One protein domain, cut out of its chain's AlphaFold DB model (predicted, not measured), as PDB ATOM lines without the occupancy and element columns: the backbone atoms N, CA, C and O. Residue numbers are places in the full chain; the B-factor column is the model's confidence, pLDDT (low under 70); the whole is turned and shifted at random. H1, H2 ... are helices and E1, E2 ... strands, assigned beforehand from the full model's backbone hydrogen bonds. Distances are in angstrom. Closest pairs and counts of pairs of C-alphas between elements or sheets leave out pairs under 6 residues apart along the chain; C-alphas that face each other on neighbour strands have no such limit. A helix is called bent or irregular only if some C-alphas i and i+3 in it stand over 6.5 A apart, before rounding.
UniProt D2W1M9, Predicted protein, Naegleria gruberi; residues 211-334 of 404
ATOM      1  N   PRO A 211       7.041   4.958 145.925       87.81
ATOM      2  CA  PRO A 211       7.633   3.688 145.493       87.81
ATOM      3  C   PRO A 211       7.253   3.286 144.061       87.81
ATOM      4  O   PRO A 211       8.013   2.584 143.400       87.81
ATOM      5  N   GLY A 212       6.096   3.742 143.563       89.00
ATOM      6  CA  GLY A 212       5.659   3.498 142.188       89.00
ATOM      7  C   GLY A 212       6.602   4.119 141.155       89.00
ATOM      8  O   GLY A 212       6.962   3.455 140.181       89.00
ATOM      9  N   ILE A 213       7.065   5.348 141.403       91.56
ATOM     10  CA  ILE A 213       8.021   6.055 140.539       91.56
ATOM     11  C   ILE A 213       9.394   5.375 140.601       91.56
ATOM     12  O   ILE A 213       9.999   5.099 139.566       91.56
ATOM     13  N   ILE A 214       9.870   5.031 141.801       92.12
ATOM     14  CA  ILE A 214      11.167   4.359 141.981       92.12
ATOM     15  C   ILE A 214      11.188   3.013 141.246       92.12
ATOM     16  O   ILE A 214      12.125   2.710 140.509       92.12
ATOM     17  N   ASN A 215      10.124   2.224 141.381       90.50
ATOM     18  CA  ASN A 215       9.987   0.949 140.690       90.50
ATOM     19  C   ASN A 215       9.915   1.113 139.158       90.50
ATOM     20  O   ASN A 215      10.500   0.324 138.413       90.50
ATOM     21  N   ARG A 216       9.257   2.175 138.668       91.62
ATOM     22  CA  ARG A 216       9.244   2.525 137.238       91.62
ATOM     23  C   ARG A 216      10.661   2.742 136.703       91.62
ATOM     24  O   ARG A 216      11.001   2.206 135.650       91.62
ATOM     25  N   ILE A 217      11.480   3.485 137.446       94.56
ATOM     26  CA  ILE A 217      12.876   3.784 137.100       94.56
ATOM     27  C   ILE A 217      13.739   2.512 137.132       94.56
ATOM     28  O   ILE A 217      14.472   2.224 136.187       94.56
ATOM     29  N   LEU A 218      13.660   1.744 138.221       92.19
ATOM     30  CA  LEU A 218      14.585   0.642 138.489       92.19
ATOM     31  C   LEU A 218      14.228  -0.654 137.756       92.19
ATOM     32  O   LEU A 218      15.111  -1.296 137.198       92.19
ATOM     33  N   GLU A 219      12.954  -1.050 137.743       89.12
ATOM     34  CA  GLU A 219      12.550  -2.355 137.204       89.12
ATOM     35  C   GLU A 219      11.947  -2.260 135.807       89.12
ATOM     36  O   GLU A 219      12.295  -3.059 134.939       89.12
ATOM     37  N   LYS A 220      11.062  -1.285 135.559       90.06
ATOM     38  CA  LYS A 220      10.382  -1.181 134.258       90.06
ATOM     39  C   LYS A 220      11.315  -0.664 133.164       90.06
ATOM     40  O   LYS A 220      11.276  -1.173 132.045       90.06
ATOM     41  N   HIS A 221      12.142   0.328 133.490       92.50
ATOM     42  CA  HIS A 221      13.070   0.955 132.546       92.50
ATOM     43  C   HIS A 221      14.516   0.493 132.671       92.50
ATOM     44  O   HIS A 221      15.271   0.648 131.715       92.50
ATOM     45  N   ASP A 222      14.897  -0.070 133.819       92.56
ATOM     46  CA  ASP A 222      16.283  -0.437 134.128       92.56
ATOM     47  C   ASP A 222      17.257   0.731 133.863       92.56
ATOM     48  O   ASP A 222      18.317   0.592 133.245       92.56
ATOM     49  N   THR A 223      16.872   1.936 134.304       94.75
ATOM     50  CA  THR A 223      17.584   3.176 133.969       94.75
ATOM     51  C   THR A 223      19.065   3.196 134.374       94.75
ATOM     52  O   THR A 223      19.855   3.753 133.602       94.75
ATOM     53  N   PRO A 224      19.524   2.566 135.485       95.06
ATOM     54  CA  PRO A 224      20.958   2.469 135.768       95.06
ATOM     55  C   PRO A 224      21.757   1.882 134.598       95.06
ATOM     56  O   PRO A 224      22.867   2.327 134.316       95.06
ATOM     57  N   ILE A 225      21.187   0.918 133.878       94.94
ATOM     58  CA  ILE A 225      21.822   0.278 132.727       94.94
ATOM     59  C   ILE A 225      21.871   1.222 131.528       94.94
ATOM     60  O   ILE A 225      22.922   1.339 130.892       94.94
ATOM     61  N   SER A 226      20.783   1.942 131.244       95.06
ATOM     62  CA  SER A 226      20.759   2.968 130.194       95.06
ATOM     63  C   SER A 226      21.824   4.042 130.422       95.06
ATOM     64  O   SER A 226      22.557   4.378 129.493       95.06
ATOM     65  N   LEU A 227      21.983   4.525 131.659       96.88
ATOM     66  CA  LEU A 227      22.999   5.525 132.000       96.88
ATOM     67  C   LEU A 227      24.428   4.989 131.826       96.88
ATOM     68  O   LEU A 227      25.294   5.703 131.322       96.88
ATOM     69  N   VAL A 228      24.683   3.717 132.164       96.31
ATOM     70  CA  VAL A 228      25.988   3.078 131.909       96.31
ATOM     71  C   VAL A 228      26.312   3.070 130.413       96.31
ATOM     72  O   VAL A 228      27.441   3.383 130.035       96.31
ATOM     73  N   TYR A 229      25.341   2.754 129.551       95.38
ATOM     74  CA  TYR A 229      25.545   2.804 128.100       95.38
ATOM     75  C   TYR A 229      25.815   4.226 127.591       95.38
ATOM     76  O   TYR A 229      26.637   4.396 126.692       95.38
ATOM     77  N   ILE A 230      25.191   5.246 128.185       95.56
ATOM     78  CA  ILE A 230      25.450   6.654 127.845       95.56
ATOM     79  C   ILE A 230      26.879   7.060 128.222       95.56
ATOM     80  O   ILE A 230      27.551   7.712 127.424       95.56
ATOM     81  N   ILE A 231      27.384   6.639 129.388       95.88
ATOM     82  CA  ILE A 231      28.795   6.852 129.759       95.88
ATOM     83  C   ILE A 231      29.734   6.140 128.778       95.88
ATOM     84  O   ILE A 231      30.765   6.695 128.403       95.88
ATOM     85  N   GLU A 232      29.382   4.930 128.333       93.38
ATOM     86  CA  GLU A 232      30.197   4.190 127.368       93.38
ATOM     87  C   GLU A 232      30.272   4.845 125.990       93.38
ATOM     88  O   GLU A 232      31.350   4.857 125.392       93.38
ATOM     89  N   ASP A 233      29.150   5.355 125.485       90.56
ATOM     90  CA  ASP A 233      29.097   6.017 124.180       90.56
ATOM     91  C   ASP A 233      29.647   7.452 124.235       90.56
ATOM     92  O   ASP A 233      30.204   7.939 123.255       90.56
ATOM     93  N   SER A 234      29.565   8.099 125.405       91.06
ATOM     94  CA  SER A 234      30.040   9.462 125.669       91.06
ATOM     95  C   SER A 234      29.525  10.491 124.642       91.06
ATOM     96  O   SER A 234      30.312  11.170 123.974       91.06
ATOM     97  N   PRO A 235      28.194  10.675 124.518       89.94
ATOM     98  CA  PRO A 235      27.594  11.485 123.453       89.94
ATOM     99  C   PRO A 235      27.912  12.987 123.542       89.94
ATOM    100  O   PRO A 235      27.651  13.741 122.609       89.94
ATOM    101  N   PHE A 236      28.494  13.429 124.655       89.88
ATOM    102  CA  PHE A 236      28.901  14.806 124.948       89.88
ATOM    103  C   PHE A 236      30.355  15.124 124.540       89.88
ATOM    104  O   PHE A 236      30.790  16.273 124.649       89.88
ATOM    105  N   LYS A 237      31.128  14.134 124.072       90.00
ATOM    106  CA  LYS A 237      32.527  14.284 123.637       90.00
ATOM    107  C   LYS A 237      32.705  13.724 122.226       90.00
ATOM    108  O   LYS A 237      32.197  12.663 121.889       90.00
ATOM    109  N   LYS A 238      33.469  14.426 121.387       87.31
ATOM    110  CA  LYS A 238      33.817  13.971 120.032       87.31
ATOM    111  C   LYS A 238      35.305  14.103 119.781       87.31
ATOM    112  O   LYS A 238      35.918  15.127 120.080       87.31
ATOM    113  N   LYS A 239      35.872  13.072 119.157       85.44
ATOM    114  CA  LYS A 239      37.227  13.102 118.614       85.44
ATOM    115  C   LYS A 239      37.147  13.163 117.095       85.44
ATOM    116  O   LYS A 239      36.746  12.194 116.456       85.44
ATOM    117  N   GLU A 240      37.558  14.284 116.524       82.50
ATOM    118  CA  GLU A 240      37.599  14.499 115.080       82.50
ATOM    119  C   GLU A 240      39.050  14.581 114.586       82.50
ATOM    120  O   GLU A 240      39.996  14.695 115.366       82.50
ATOM    121  N   LYS A 241      39.256  14.535 113.263       76.69
ATOM    122  CA  LYS A 241      40.595  14.725 112.667       76.69
ATOM    123  C   LYS A 241      41.160  16.127 112.937       76.69
ATOM    124  O   LYS A 241      42.373  16.300 112.949       76.69
ATOM    125  N   SER A 242      40.275  17.106 113.112       74.25
ATOM    126  CA  SER A 242      40.557  18.526 113.341       74.25
ATOM    127  C   SER A 242      40.860  18.866 114.804       74.25
ATOM    128  O   SER A 242      41.382  19.948 115.063       74.25
ATOM    129  N   GLY A 243      40.557  17.973 115.754       84.69
ATOM    130  CA  GLY A 243      40.749  18.219 117.180       84.69
ATOM    131  C   GLY A 243      39.732  17.498 118.061       84.69
ATOM    132  O   GLY A 243      39.084  16.531 117.653       84.69
ATOM    133  N   PHE A 244      39.605  17.978 119.292       88.69
ATOM    134  CA  PHE A 244      38.669  17.464 120.284       88.69
ATOM    135  C   PHE A 244      37.508  18.438 120.440       88.69
ATOM    136  O   PHE A 244      37.730  19.643 120.527       88.69
ATOM    137  N   LYS A 245      36.276  17.931 120.482       89.38
ATOM    138  CA  LYS A 245      35.086  18.745 120.730       89.38
ATOM    139  C   LYS A 245      34.348  18.269 121.973       89.38
ATOM    140  O   LYS A 245      34.269  17.066 122.239       89.38
ATOM    141  N   LYS A 246      33.779  19.223 122.698       89.62
ATOM    142  CA  LYS A 246      32.878  19.002 123.828       89.62
ATOM    143  C   LYS A 246      31.571  19.736 123.598       89.62
ATOM    144  O   LYS A 246      31.557  20.777 122.946       89.62
ATOM    145  N   TYR A 247      30.493  19.172 124.117       86.88
ATOM    146  CA  TYR A 247      29.187  19.801 124.078       86.88
ATOM    147  C   TYR A 247      28.888  20.490 125.411       86.88
ATOM    148  O   TYR A 247      28.720  19.809 126.423       86.88
ATOM    149  N   ASN A 248      28.843  21.822 125.387       80.25
ATOM    150  CA  ASN A 248      28.605  22.695 126.536       80.25
ATOM    151  C   ASN A 248      27.635  23.814 126.121       80.25
ATOM    152  O   ASN A 248      27.722  24.296 124.992       80.25
ATOM    153  N   GLY A 249      26.720  24.237 127.001       70.75
ATOM    154  CA  GLY A 249      25.858  25.406 126.742       70.75
ATOM    155  C   GLY A 249      25.092  25.339 125.413       70.75
ATOM    156  O   GLY A 249      25.013  26.318 124.673       70.75
ATOM    157  N   ASN A 250      24.601  24.147 125.069       76.19
ATOM    158  CA  ASN A 250      23.904  23.837 123.819       76.19
ATOM    159  C   ASN A 250      24.723  23.980 122.526       76.19
ATOM    160  O   ASN A 250      24.163  24.027 121.429       76.19
ATOM    161  N   LYS A 251      26.056  24.037 122.623       81.94
ATOM    162  CA  LYS A 251      26.953  24.206 121.477       81.94
ATOM    163  C   LYS A 251      28.123  23.231 121.529       81.94
ATOM    164  O   LYS A 251      28.613  22.831 122.582       81.94
ATOM    165  N   TRP A 252      28.585  22.841 120.344       85.31
ATOM    166  CA  TRP A 252      29.815  22.071 120.189       85.31
ATOM    167  C   TRP A 252      31.012  23.017 120.126       85.31
ATOM    168  O   TRP A 252      31.153  23.785 119.175       85.31
ATOM    169  N   GLU A 253      31.902  22.920 121.105       87.31
ATOM    170  CA  GLU A 253      33.097  23.752 121.217       87.31
ATOM    171  C   GLU A 253      34.358  22.922 120.982       87.31
ATOM    172  O   GLU A 253      34.476  21.791 121.460       87.31
ATOM    173  N   THR A 254      35.314  23.476 120.232       89.56
ATOM    174  CA  THR A 254      36.627  22.841 120.051       89.56
ATOM    175  C   THR A 254      37.493  23.138 121.267       89.56
ATOM    176  O   THR A 254      37.724  24.301 121.590       89.56
ATOM    177  N   VAL A 255      38.000  22.095 121.914       89.50
ATOM    178  CA  VAL A 255      38.761  22.183 123.162       89.50
ATOM    179  C   VAL A 255      40.160  21.585 123.009       89.50
ATOM    180  O   VAL A 255      40.416  20.745 122.143       89.50
ATOM    181  N   GLN A 256      41.081  22.023 123.869       90.56
ATOM    182  CA  GLN A 256      42.408  21.413 123.986       90.56
ATOM    183  C   GLN A 256      42.318  20.018 124.614       90.56
ATOM    184  O   GLN A 256      41.310  19.662 125.225       90.56
ATOM    185  N   TYR A 257      43.380  19.223 124.484       87.94
ATOM    186  CA  TYR A 257      43.391  17.849 124.996       87.94
ATOM    187  C   TYR A 257      43.181  17.770 126.516       87.94
ATOM    188  O   TYR A 257      42.389  16.951 126.973       87.94
ATOM    189  N   ASP A 258      43.810  18.657 127.286       88.38
ATOM    190  CA  ASP A 258      43.661  18.676 128.747       88.38
ATOM    191  C   ASP A 258      42.214  18.984 129.157       88.38
ATOM    192  O   ASP A 258      41.639  18.314 130.014       88.38
ATOM    193  N   GLU A 259      41.579  19.939 128.470       87.44
ATOM    194  CA  GLU A 259      40.161  20.240 128.658       87.44
ATOM    195  C   GLU A 259      39.268  19.092 128.191       87.44
ATOM    196  O   GLU A 259      38.242  18.845 128.809       87.44
ATOM    197  N   TYR A 260      39.639  18.343 127.148       88.62
ATOM    198  CA  TYR A 260      38.882  17.175 126.690       88.62
ATOM    199  C   TYR A 260      38.807  16.070 127.755       88.62
ATOM    200  O   TYR A 260      37.762  15.429 127.889       88.62
ATOM    201  N   LEU A 261      39.884  15.869 128.522       88.19
ATOM    202  CA  LEU A 261      39.952  14.855 129.580       88.19
ATOM    203  C   LEU A 261      39.047  15.167 130.773       88.19
ATOM    204  O   LEU A 261      38.537  14.236 131.391       88.19
ATOM    205  N   LYS A 262      38.806  16.450 131.069       90.56
ATOM    206  CA  LYS A 262      37.884  16.852 132.138       90.56
ATOM    207  C   LYS A 262      36.474  16.308 131.896       90.56
ATOM    208  O   LYS A 262      36.084  16.016 130.759       90.56
ATOM    209  N   VAL A 263      35.677  16.225 132.943       90.00
ATOM    210  CA  VAL A 263      34.254  15.895 132.872       90.00
ATOM    211  C   VAL A 263      33.504  17.050 132.191       90.00
ATOM    212  O   VAL A 263      33.855  18.213 132.385       90.00
ATOM    213  N   SER A 264      32.562  16.757 131.288       89.94
ATOM    214  CA  SER A 264      31.656  17.791 130.750       89.94
ATOM    215  C   SER A 264      30.437  17.987 131.656       89.94
ATOM    216  O   SER A 264      30.131  17.128 132.479       89.94
ATOM    217  N   GLN A 265      29.706  19.089 131.480       89.00
ATOM    218  CA  GLN A 265      28.514  19.387 132.283       89.00
ATOM    219  C   GLN A 265      27.489  18.241 132.243       89.00
ATOM    220  O   GLN A 265      27.094  17.728 133.284       89.00
ATOM    221  N   TYR A 266      27.116  17.781 131.045       91.56
ATOM    222  CA  TYR A 266      26.161  16.679 130.882       91.56
ATOM    223  C   TYR A 266      26.717  15.323 131.341       91.56
ATOM    224  O   TYR A 266      25.969  14.495 131.851       91.56
ATOM    225  N   GLU A 267      28.029  15.093 131.219       94.06
ATOM    226  CA  GLU A 267      28.671  13.891 131.766       94.06
ATOM    227  C   GLU A 267      28.555  13.841 133.290       94.06
ATOM    228  O   GLU A 267      28.249  12.787 133.847       94.06
ATOM    229  N   ALA A 268      28.742  14.984 133.959       94.62
ATOM    230  CA  ALA A 268      28.560  15.093 135.400       94.62
ATOM    231  C   ALA A 268      27.123  14.735 135.806       94.62
ATOM    232  O   ALA A 268      26.941  13.967 136.748       94.62
ATOM    233  N   GLN A 269      26.111  15.200 135.060       95.00
ATOM    234  CA  GLN A 269      24.708  14.864 135.348       95.00
ATOM    235  C   GLN A 269      24.449  13.354 135.292       95.00
ATOM    236  O   GLN A 269      23.811  12.804 136.189       95.00
ATOM    237  N   VAL A 270      25.001  12.661 134.290       96.94
ATOM    238  CA  VAL A 270      24.867  11.200 134.164       96.94
ATOM    239  C   VAL A 270      25.559  10.483 135.324       96.94
ATOM    240  O   VAL A 270      24.983   9.565 135.906       96.94
ATOM    241  N   TRP A 271      26.767  10.909 135.706       97.44
ATOM    242  CA  TRP A 271      27.477  10.326 136.846       97.44
ATOM    243  C   TRP A 271      26.730  10.499 138.165       97.44
ATOM    244  O   TRP A 271      26.629   9.546 138.937       97.44
ATOM    245  N   LEU A 272      26.190  11.692 138.409       96.69
ATOM    246  CA  LEU A 272      25.407  11.985 139.606       96.69
ATOM    247  C   LEU A 272      24.109  11.167 139.634       96.69
ATOM    248  O   LEU A 272      23.798  10.573 140.662       96.69
ATOM    249  N   ALA A 273      23.417  11.026 138.501       97.25
ATOM    250  CA  ALA A 273      22.236  10.169 138.409       97.25
ATOM    251  C   ALA A 273      22.565   8.688 138.697       97.25
ATOM    252  O   ALA A 273      21.841   8.024 139.440       97.25
ATOM    253  N   ILE A 274      23.682   8.163 138.172       97.00
ATOM    254  CA  ILE A 274      24.146   6.797 138.487       97.00
ATOM    255  C   ILE A 274      24.450   6.663 139.983       97.00
ATOM    256  O   ILE A 274      24.081   5.660 140.597       97.00
ATOM    257  N   ASN A 275      25.124   7.656 140.569       96.44
ATOM    258  CA  ASN A 275      25.431   7.673 141.993       96.44
ATOM    259  C   ASN A 275      24.150   7.601 142.830       96.44
ATOM    260  O   ASN A 275      24.020   6.700 143.653       96.44
ATOM    261  N   ASN A 276      23.178   8.469 142.551       95.19
ATOM    262  CA  ASN A 276      21.900   8.500 143.257       95.19
ATOM    263  C   ASN A 276      21.173   7.147 143.170       95.19
ATOM    264  O   ASN A 276      20.691   6.634 144.173       95.19
ATOM    265  N   LEU A 277      21.157   6.508 141.996       95.44
ATOM    266  CA  LEU A 277      20.442   5.242 141.812       95.44
ATOM    267  C   LEU A 277      21.141   4.022 142.430       95.44
ATOM    268  O   LEU A 277      20.454   3.102 142.868       95.44
ATOM    269  N   LEU A 278      22.477   3.972 142.463       94.00
ATOM    270  CA  LEU A 278      23.221   2.785 142.922       94.00
ATOM    271  C   LEU A 278      23.749   2.894 144.363       94.00
ATOM    272  O   LEU A 278      24.065   1.875 144.997       94.00
ATOM    273  N   VAL A 279      23.887   4.115 144.879       92.56
ATOM    274  CA  VAL A 279      24.454   4.370 146.208       92.56
ATOM    275  C   VAL A 279      23.376   4.540 147.272       92.56
ATOM    276  O   VAL A 279      23.549   3.998 148.367       92.56
ATOM    277  N   GLU A 280      22.276   5.227 146.959       89.06
ATOM    278  CA  GLU A 280      21.239   5.529 147.947       89.06
ATOM    279  C   GLU A 280      20.587   4.246 148.514       89.06
ATOM    280  O   GLU A 280      20.304   3.295 147.775       89.06
ATOM    281  N   PRO A 281      20.352   4.170 149.839       84.62
ATOM    282  CA  PRO A 281      19.766   2.987 150.467       84.62
ATOM    283  C   PRO A 281      18.376   2.624 149.930       84.62
ATOM    284  O   PRO A 281      18.048   1.441 149.810       84.62
ATOM    285  N   GLU A 282      17.558   3.627 149.617       81.19
ATOM    286  CA  GLU A 282      16.166   3.472 149.188       81.19
ATOM    287  C   GLU A 282      16.060   2.711 147.862       81.19
ATOM    288  O   GLU A 282      15.185   1.854 147.706       81.19
ATOM    289  N   THR A 283      16.980   2.979 146.934       84.50
ATOM    290  CA  THR A 283      17.056   2.304 145.634       84.50
ATOM    291  C   THR A 283      17.823   0.996 145.722       84.50
ATOM    292  O   THR A 283      17.397   0.002 145.136       84.50
ATOM    293  N   ARG A 284      18.907   0.935 146.506       83.38
ATOM    294  CA  ARG A 284      19.719  -0.281 146.674       83.38
ATOM    295  C   ARG A 284      18.920  -1.463 147.217       83.38
ATOM    296  O   ARG A 284      19.181  -2.598 146.832       83.38
ATOM    297  N   ASN A 285      17.963  -1.208 148.106       80.31
ATOM    298  CA  ASN A 285      17.110  -2.259 148.663       80.31
ATOM    299  C   ASN A 285      16.093  -2.810 147.651       80.31
ATOM    300  O   ASN A 285      15.593  -3.915 147.846       80.31
ATOM    301  N   GLN A 286      15.774  -2.045 146.605       82.94
ATOM    302  CA  GLN A 286      14.791  -2.409 145.582       82.94
ATOM    303  C   GLN A 286      15.448  -2.954 144.309       82.94
ATOM    304  O   GLN A 286      14.874  -3.815 143.651       82.94
ATOM    305  N   TYR A 287      16.646  -2.476 143.966       86.88
ATOM    306  CA  TYR A 287      17.330  -2.833 142.730       86.88
ATOM    307  C   TYR A 287      18.010  -4.203 142.831       86.88
ATOM    308  O   TYR A 287      19.098  -4.354 143.399       86.88
ATOM    309  N   GLU A 288      17.378  -5.225 142.252       86.75
ATOM    310  CA  GLU A 288      17.924  -6.581 142.249       86.75
ATOM    311  C   GLU A 288      18.977  -6.766 141.144       86.75
ATOM    312  O   GLU A 288      18.714  -6.605 139.948       86.75
ATOM    313  N   TYR A 289      20.188  -7.185 141.522       87.00
ATOM    314  CA  TYR A 289      21.226  -7.531 140.553       87.00
ATOM    315  C   TYR A 289      21.017  -8.938 139.994       87.00
ATOM    316  O   TYR A 289      21.098  -9.929 140.716       87.00
ATOM    317  N   ASN A 290      20.862  -9.029 138.675       88.75
ATOM    318  CA  ASN A 290      21.087 -10.254 137.912       88.75
ATOM    319  C   ASN A 290      22.491 -10.227 137.266       88.75
ATOM    320  O   ASN A 290      23.205  -9.223 137.345       88.75
ATOM    321  N   ASN A 291      22.898 -11.319 136.609       89.50
ATOM    322  CA  ASN A 291      24.210 -11.391 135.945       89.50
ATOM    323  C   ASN A 291      24.411 -10.263 134.917       89.50
ATOM    324  O   ASN A 291      25.480  -9.665 134.873       89.50
ATOM    325  N   PHE A 292      23.390  -9.936 134.122       92.44
ATOM    326  CA  PHE A 292      23.478  -8.885 133.106       92.44
ATOM    327  C   PHE A 292      23.648  -7.485 133.723       92.44
ATOM    328  O   PHE A 292      24.543  -6.741 133.312       92.44
ATOM    329  N   ARG A 293      22.842  -7.148 134.739       93.12
ATOM    330  CA  ARG A 293      22.913  -5.876 135.473       93.12
ATOM    331  C   ARG A 293      24.272  -5.720 136.151       93.12
ATOM    332  O   ARG A 293      24.920  -4.686 135.997       93.12
ATOM    333  N   LYS A 294      24.741  -6.769 136.840       92.94
ATOM    334  CA  LYS A 294      26.059  -6.800 137.491       92.94
ATOM    335  C   LYS A 294      27.178  -6.553 136.480       92.94
ATOM    336  O   LYS A 294      27.935  -5.602 136.646       92.94
ATOM    337  N   GLU A 295      27.280  -7.375 135.435       93.88
ATOM    338  CA  GLU A 295      28.359  -7.252 134.446       93.88
ATOM    339  C   GLU A 295      28.340  -5.890 133.756       93.88
ATOM    340  O   GLU A 295      29.392  -5.293 133.536       93.88
ATOM    341  N   THR A 296      27.152  -5.344 133.486       95.12
ATOM    342  CA  THR A 296      27.032  -4.012 132.896       95.12
ATOM    343  C   THR A 296      27.554  -2.926 133.824       95.12
ATOM    344  O   THR A 296      28.411  -2.155 133.400       95.12
ATOM    345  N   VAL A 297      27.119  -2.890 135.086       95.50
ATOM    346  CA  VAL A 297      27.587  -1.889 136.060       95.50
ATOM    347  C   VAL A 297      29.099  -1.997 136.294       95.50
ATOM    348  O   VAL A 297      29.783  -0.981 136.405       95.50
ATOM    349  N   LEU A 298      29.670  -3.206 136.279       95.56
ATOM    350  CA  LEU A 298      31.120  -3.400 136.411       95.56
ATOM    351  C   LEU A 298      31.927  -2.783 135.256       95.56
ATOM    352  O   LEU A 298      33.122  -2.528 135.438       95.56
ATOM    353  N   ARG A 299      31.311  -2.487 134.101       96.00
ATOM    354  CA  ARG A 299      31.975  -1.775 132.995       96.00
ATOM    355  C   ARG A 299      32.304  -0.324 133.335       96.00
ATOM    356  O   ARG A 299      33.225   0.210 132.722       96.00
ATOM    357  N   LEU A 300      31.653   0.280 134.337       95.56
ATOM    358  CA  LEU A 300      31.959   1.643 134.797       95.56
ATOM    359  C   LEU A 300      33.399   1.797 135.295       95.56
ATOM    360  O   LEU A 300      33.975   2.875 135.178       95.56
ATOM    361  N   LYS A 301      34.025   0.715 135.775       93.88
ATOM    362  CA  LYS A 301      35.380   0.755 136.351       93.88
ATOM    363  C   LYS A 301      36.429   1.375 135.444       93.88
ATOM    364  O   LYS A 301      37.325   2.047 135.934       93.88
ATOM    365  N   LYS A 302      36.329   1.151 134.131       93.81
ATOM    366  CA  LYS A 302      37.300   1.691 133.167       93.81
ATOM    367  C   LYS A 302      37.220   3.218 133.032       93.81
ATOM    368  O   LYS A 302      38.131   3.807 132.463       93.81
ATOM    369  N   PHE A 303      36.150   3.834 133.536       94.06
ATOM    370  CA  PHE A 303      35.923   5.277 133.500       94.06
ATOM    371  C   PHE A 303      36.170   5.970 134.846       94.06
ATOM    372  O   PHE A 303      36.213   7.197 134.879       94.06
ATOM    373  N   PHE A 304      36.386   5.220 135.935       93.62
ATOM    374  CA  PHE A 304      36.822   5.785 137.215       93.62
ATOM    375  C   PHE A 304      38.284   6.220 137.126       93.62
ATOM    376  O   PHE A 304      39.206   5.480 137.462       93.62
ATOM    377  N   THR A 305      38.484   7.426 136.606       92.50
ATOM    378  CA  THR A 305      39.787   8.082 136.519       92.50
ATOM    379  C   THR A 305      40.010   8.980 137.731       92.50
ATOM    380  O   THR A 305      39.049   9.499 138.297       92.50
ATOM    381  N   ASP A 306      41.271   9.226 138.088       92.38
ATOM    382  CA  ASP A 306      41.605  10.161 139.172       92.38
ATOM    383  C   ASP A 306      41.023  11.560 138.907       92.38
ATOM    384  O   ASP A 306      40.540  12.205 139.828       92.38
ATOM    385  N   ILE A 307      40.976  11.989 137.636       92.31
ATOM    386  CA  ILE A 307      40.367  13.263 137.214       92.31
ATOM    387  C   ILE A 307      38.865  13.286 137.523       92.31
ATOM    388  O   ILE A 307      38.365  14.280 138.037       92.31
ATOM    389  N   LEU A 308      38.140  12.201 137.229       92.94
ATOM    390  CA  LEU A 308      36.706  12.113 137.521       92.94
ATOM    391  C   LEU A 308      36.442  12.239 139.026       92.94
ATOM    392  O   LEU A 308      35.539  12.965 139.428       92.94
ATOM    393  N   ILE A 309      37.227  11.540 139.847       94.75
ATOM    394  CA  ILE A 309      37.050  11.546 141.303       94.75
ATOM    395  C   ILE A 309      37.480  12.882 141.920       94.75
ATOM    396  O   ILE A 309      36.838  13.343 142.857       94.75
ATOM    397  N   ASP A 310      38.515  13.529 141.381       94.56
ATOM    398  CA  ASP A 310      38.935  14.872 141.799       94.56
ATOM    399  C   ASP A 310      37.854  15.924 141.495       94.56
ATOM    400  O   ASP A 310      37.538  16.758 142.341       94.56
ATOM    401  N   GLN A 311      37.221  15.842 140.318       92.88
ATOM    402  CA  GLN A 311      36.165  16.778 139.914       92.88
ATOM    403  C   GLN A 311      34.803  16.488 140.553       92.88
ATOM    404  O   GLN A 311      34.036  17.420 140.782       92.88
ATOM    405  N   ILE A 312      34.486  15.223 140.842       94.62
ATOM    406  CA  ILE A 312      33.219  14.816 141.462       94.62
ATOM    407  C   ILE A 312      33.499  13.868 142.645       94.62
ATOM    408  O   ILE A 312      33.278  12.654 142.550       94.62
ATOM    409  N   PRO A 313      33.946  14.400 143.802       93.81
ATOM    410  CA  PRO A 313      34.356  13.581 144.946       93.81
ATOM    411  C   PRO A 313      33.249  12.701 145.538       93.81
ATOM    412  O   PRO A 313      33.541  11.680 146.159       93.81
ATOM    413  N   VAL A 314      31.973  13.048 145.330       93.12
ATOM    414  CA  VAL A 314      30.836  12.235 145.807       93.12
ATOM    415  C   VAL A 314      30.805  10.834 145.172       93.12
ATOM    416  O   VAL A 314      30.285   9.897 145.773       93.12
ATOM    417  N   LEU A 315      31.449  10.634 144.015       94.94
ATOM    418  CA  LEU A 315      31.498   9.333 143.334       94.94
ATOM    419  C   LEU A 315      32.378   8.294 144.040       94.94
ATOM    420  O   LEU A 315      32.371   7.131 143.643       94.94
ATOM    421  N   VAL A 316      33.120   8.657 145.093       94.56
ATOM    422  CA  VAL A 316      33.923   7.694 145.864       94.56
ATOM    423  C   VAL A 316      33.062   6.546 146.403       94.56
ATOM    424  O   VAL A 316      33.488   5.388 146.387       94.56
ATOM    425  N   ASP A 317      31.831   6.825 146.832       93.88
ATOM    426  CA  ASP A 317      30.928   5.779 147.317       93.88
ATOM    427  C   ASP A 317      30.355   4.925 146.181       93.88
ATOM    428  O   ASP A 317      30.162   3.714 146.352       93.88
ATOM    429  N   LEU A 318      30.184   5.500 144.987       95.31
ATOM    430  CA  LEU A 318      29.874   4.734 143.783       95.31
ATOM    431  C   LEU A 318      31.022   3.782 143.421       95.31
ATOM    432  O   LEU A 318      30.765   2.607 143.163       95.31
ATOM    433  N   VAL A 319      32.281   4.235 143.475       94.50
ATOM    434  CA  VAL A 319      33.461   3.379 143.242       94.50
ATOM    435  C   VAL A 319      33.451   2.186 144.195       94.50
ATOM    436  O   VAL A 319      33.494   1.041 143.746       94.50
ATOM    437  N   ARG A 320      33.290   2.434 145.501       93.31
ATOM    438  CA  ARG A 320      33.198   1.376 146.526       93.31
ATOM    439  C   ARG A 320      32.054   0.407 146.250       93.31
ATOM    440  O   ARG A 320      32.211  -0.806 146.392       93.31
ATOM    441  N   THR A 321      30.902   0.932 145.832       91.75
ATOM    442  CA  THR A 321      29.732   0.122 145.481       91.75
ATOM    443  C   THR A 321      30.057  -0.798 144.305       91.75
ATOM    444  O   THR A 321      29.883  -2.011 144.412       91.75
ATOM    445  N   VAL A 322      30.629  -0.269 143.221       93.31
ATOM    446  CA  VAL A 322      31.018  -1.055 142.037       93.31
ATOM    447  C   VAL A 322      32.129  -2.068 142.349       93.31
ATOM    448  O   VAL A 322      32.140  -3.172 141.797       93.31
ATOM    449  N   GLU A 323      33.055  -1.748 143.250       92.19
ATOM    450  CA  GLU A 323      34.060  -2.696 143.736       92.19
ATOM    451  C   GLU A 323      33.432  -3.842 144.531       92.19
ATOM    452  O   GLU A 323      33.738  -5.007 144.267       92.19
ATOM    453  N   SER A 324      32.499  -3.538 145.436       90.31
ATOM    454  CA  SER A 324      31.794  -4.546 146.235       90.31
ATOM    455  C   SER A 324      30.977  -5.522 145.373       90.31
ATOM    456  O   SER A 324      30.952  -6.726 145.649       90.31
ATOM    457  N   LEU A 325      30.406  -5.043 144.257       89.25
ATOM    458  CA  LEU A 325      29.648  -5.867 143.308       89.25
ATOM    459  C   LEU A 325      30.480  -6.986 142.675       89.25
ATOM    460  O   LEU A 325      29.919  -7.993 142.246       89.25
ATOM    461  N   GLN A 326      31.810  -6.865 142.632       86.50
ATOM    462  CA  GLN A 326      32.681  -7.925 142.109       86.50
ATOM    463  C   GLN A 326      32.512  -9.230 142.880       86.50
ATOM    464  O   GLN A 326      32.409 -10.301 142.281       86.50
ATOM    465  N   ILE A 327      32.456  -9.108 144.205       88.75
ATOM    466  CA  ILE A 327      32.441 -10.220 145.155       88.75
ATOM    467  C   ILE A 327      31.001 -10.703 145.392       88.75
ATOM    468  O   ILE A 327      30.782 -11.845 145.792       88.75
ATOM    469  N   MET A 328      30.005  -9.859 145.104       86.00
ATOM    470  CA  MET A 328      28.591 -10.206 145.223       86.00
ATOM    471  C   MET A 328      28.197 -11.286 144.210       86.00
ATOM    472  O   MET A 328      28.350 -11.101 143.003       86.00
ATOM    473  N   ASN A 329      27.618 -12.389 144.680       80.44
ATOM    474  CA  ASN A 329      26.944 -13.347 143.807       80.44
ATOM    475  C   ASN A 329      25.466 -12.952 143.694       80.44
ATOM    476  O   ASN A 329      24.804 -12.869 144.732       80.44
ATOM    477  N   PRO A 330      24.948 -12.683 142.481       78.31
ATOM    478  CA  PRO A 330      23.555 -12.296 142.319       78.31
ATOM    479  C   PRO A 330      22.631 -13.437 142.779       78.31
ATOM    480  O   PRO A 330      22.922 -14.608 142.499       78.31
ATOM    481  N   PRO A 331      21.543 -13.129 143.507       74.81
ATOM    482  CA  PRO A 331      20.600 -14.139 143.966       74.81
ATOM    483  C   PRO A 331      19.919 -14.839 142.781       74.81
ATOM    484  O   PRO A 331      19.762 -14.279 141.694       74.81
ATOM    485  N   VAL A 332      19.493 -16.090 142.986       63.78
ATOM    486  CA  VAL A 332      18.633 -16.786 142.017       63.78
ATOM    487  C   VAL A 332      17.266 -16.106 142.066       63.78
ATOM    488  O   VAL A 332      16.647 -16.105 143.124       63.78
ATOM    489  N   ALA A 333      16.852 -15.511 140.942       58.97
ATOM    490  CA  ALA A 333      15.703 -14.611 140.797       58.97
ATOM    491  C   ALA A 333      14.555 -14.855 141.798       58.97
ATOM    492  O   ALA A 333      13.847 -15.866 141.719       58.97
ATOM    493  N   SER A 334      14.343 -13.899 142.702       55.72
ATOM    494  CA  SER A 334      13.141 -13.803 143.525       55.72
ATOM    495  C   SER A 334      12.015 -13.218 142.680       55.72
ATOM    496  O   SER A 334      12.094 -12.097 142.194       55.72
TER     497      SER A 334
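Overview. This is residues 211 to 334 of the 404 residues of the protein "Predicted protein" of Naegleria gruberi (UniProt D2W1M9). A small three-stranded sheet, E1, E2 and E3, with the short helix H3 over it, makes a head at one end of an elongated helical body. In the body H4, H2, H6 and H8 form a ring of crossed contacts; H1 and H5 lie near each other at the end away from the sheet, and H7 lies near H8 on the side toward the head. The printed part has 124 residues with eight named helices and three strands, in the order H1 H2 E1 E2 E3 H3 H4 H5 H6 H7 H8, and the class is mostly helix. The sheet, order E1 E2 E3, is antiparallel. The whole is compact, with a radius of gyration of the C-alphas of 15.9 A, and spans 52 by 29 by 24 A.

Arrangement. E1, residues 237 to 240, E2, 243 to 248, and E3, 251 to 255, form a meander, each strand the antiparallel neighbour of the one before, and two hairpins. N 238 and O 245 are 2.9 A apart, and N 253 and O 246 2.8 A, within hydrogen-bond range. H3, residues 257 to 261, is on the sheet at a height of 8.1 A, only just over E2, where 3 of its 5 C-alphas fall. H4, residues 265 to 279, is the hub and only grazes the sheet with residues 265 to 267. It touches H2, residues 223 to 233, opposite ways at a steep tilt of 37 degrees, only just steep; the closest C-alphas, Pro 224 and Ile 274, are 6.0 A apart. Residues 315 to 321 of H8, residues 313 to 327, touch H4, closest at Asn 275 and Leu 318, C-alphas 5.6 A apart. H6, residues 291 to 303, touches H2 at Val 228 and Val 297, C-alphas 6.7 A apart, and H8 at Leu 298 and Val 322, 6.1 A; H4 and H6 are apart. H5, residues 281 to 284, only just touches H4, only at the corner, with 3 pairs of C-alphas within 8 A. H1, residues 211 to 220, is close to H5 but not clearly touching, C-alphas of Ile 214 and Thr 283 7.2 A apart. H7, residues 306 to 311, is close to H8 but not clearly touching, C-alphas of Ile 309 and Leu 315 6.3 A apart. Every O i to N i+4 pair is within hydrogen-bond range in H1, H2, H3, H4 and H7, but 5 of 9 in H6 and 7 of 11 in H8; H5 is too short for such a pair.

Along the chain. H1 begins at C-alpha 211, (7.633, 3.688, 145.493). H2 is 15.4 A long, E2 16.0 A, H4 20.9 A and H6 20.5 A. H8, 23.9 A, ends at C-alpha 327, (32.441, -10.220, 145.155), and is only just irregular: C-alphas 314 and 317 are 6.6 A apart.

Size, cuts and confidence. The C-alphas farthest apart, Ser 242 and Ser 334, are 52.0 A apart. The printed part has no cut and no long link. Mean pLDDT of the printed part is 89.6; residues 332 to 334 are under 70.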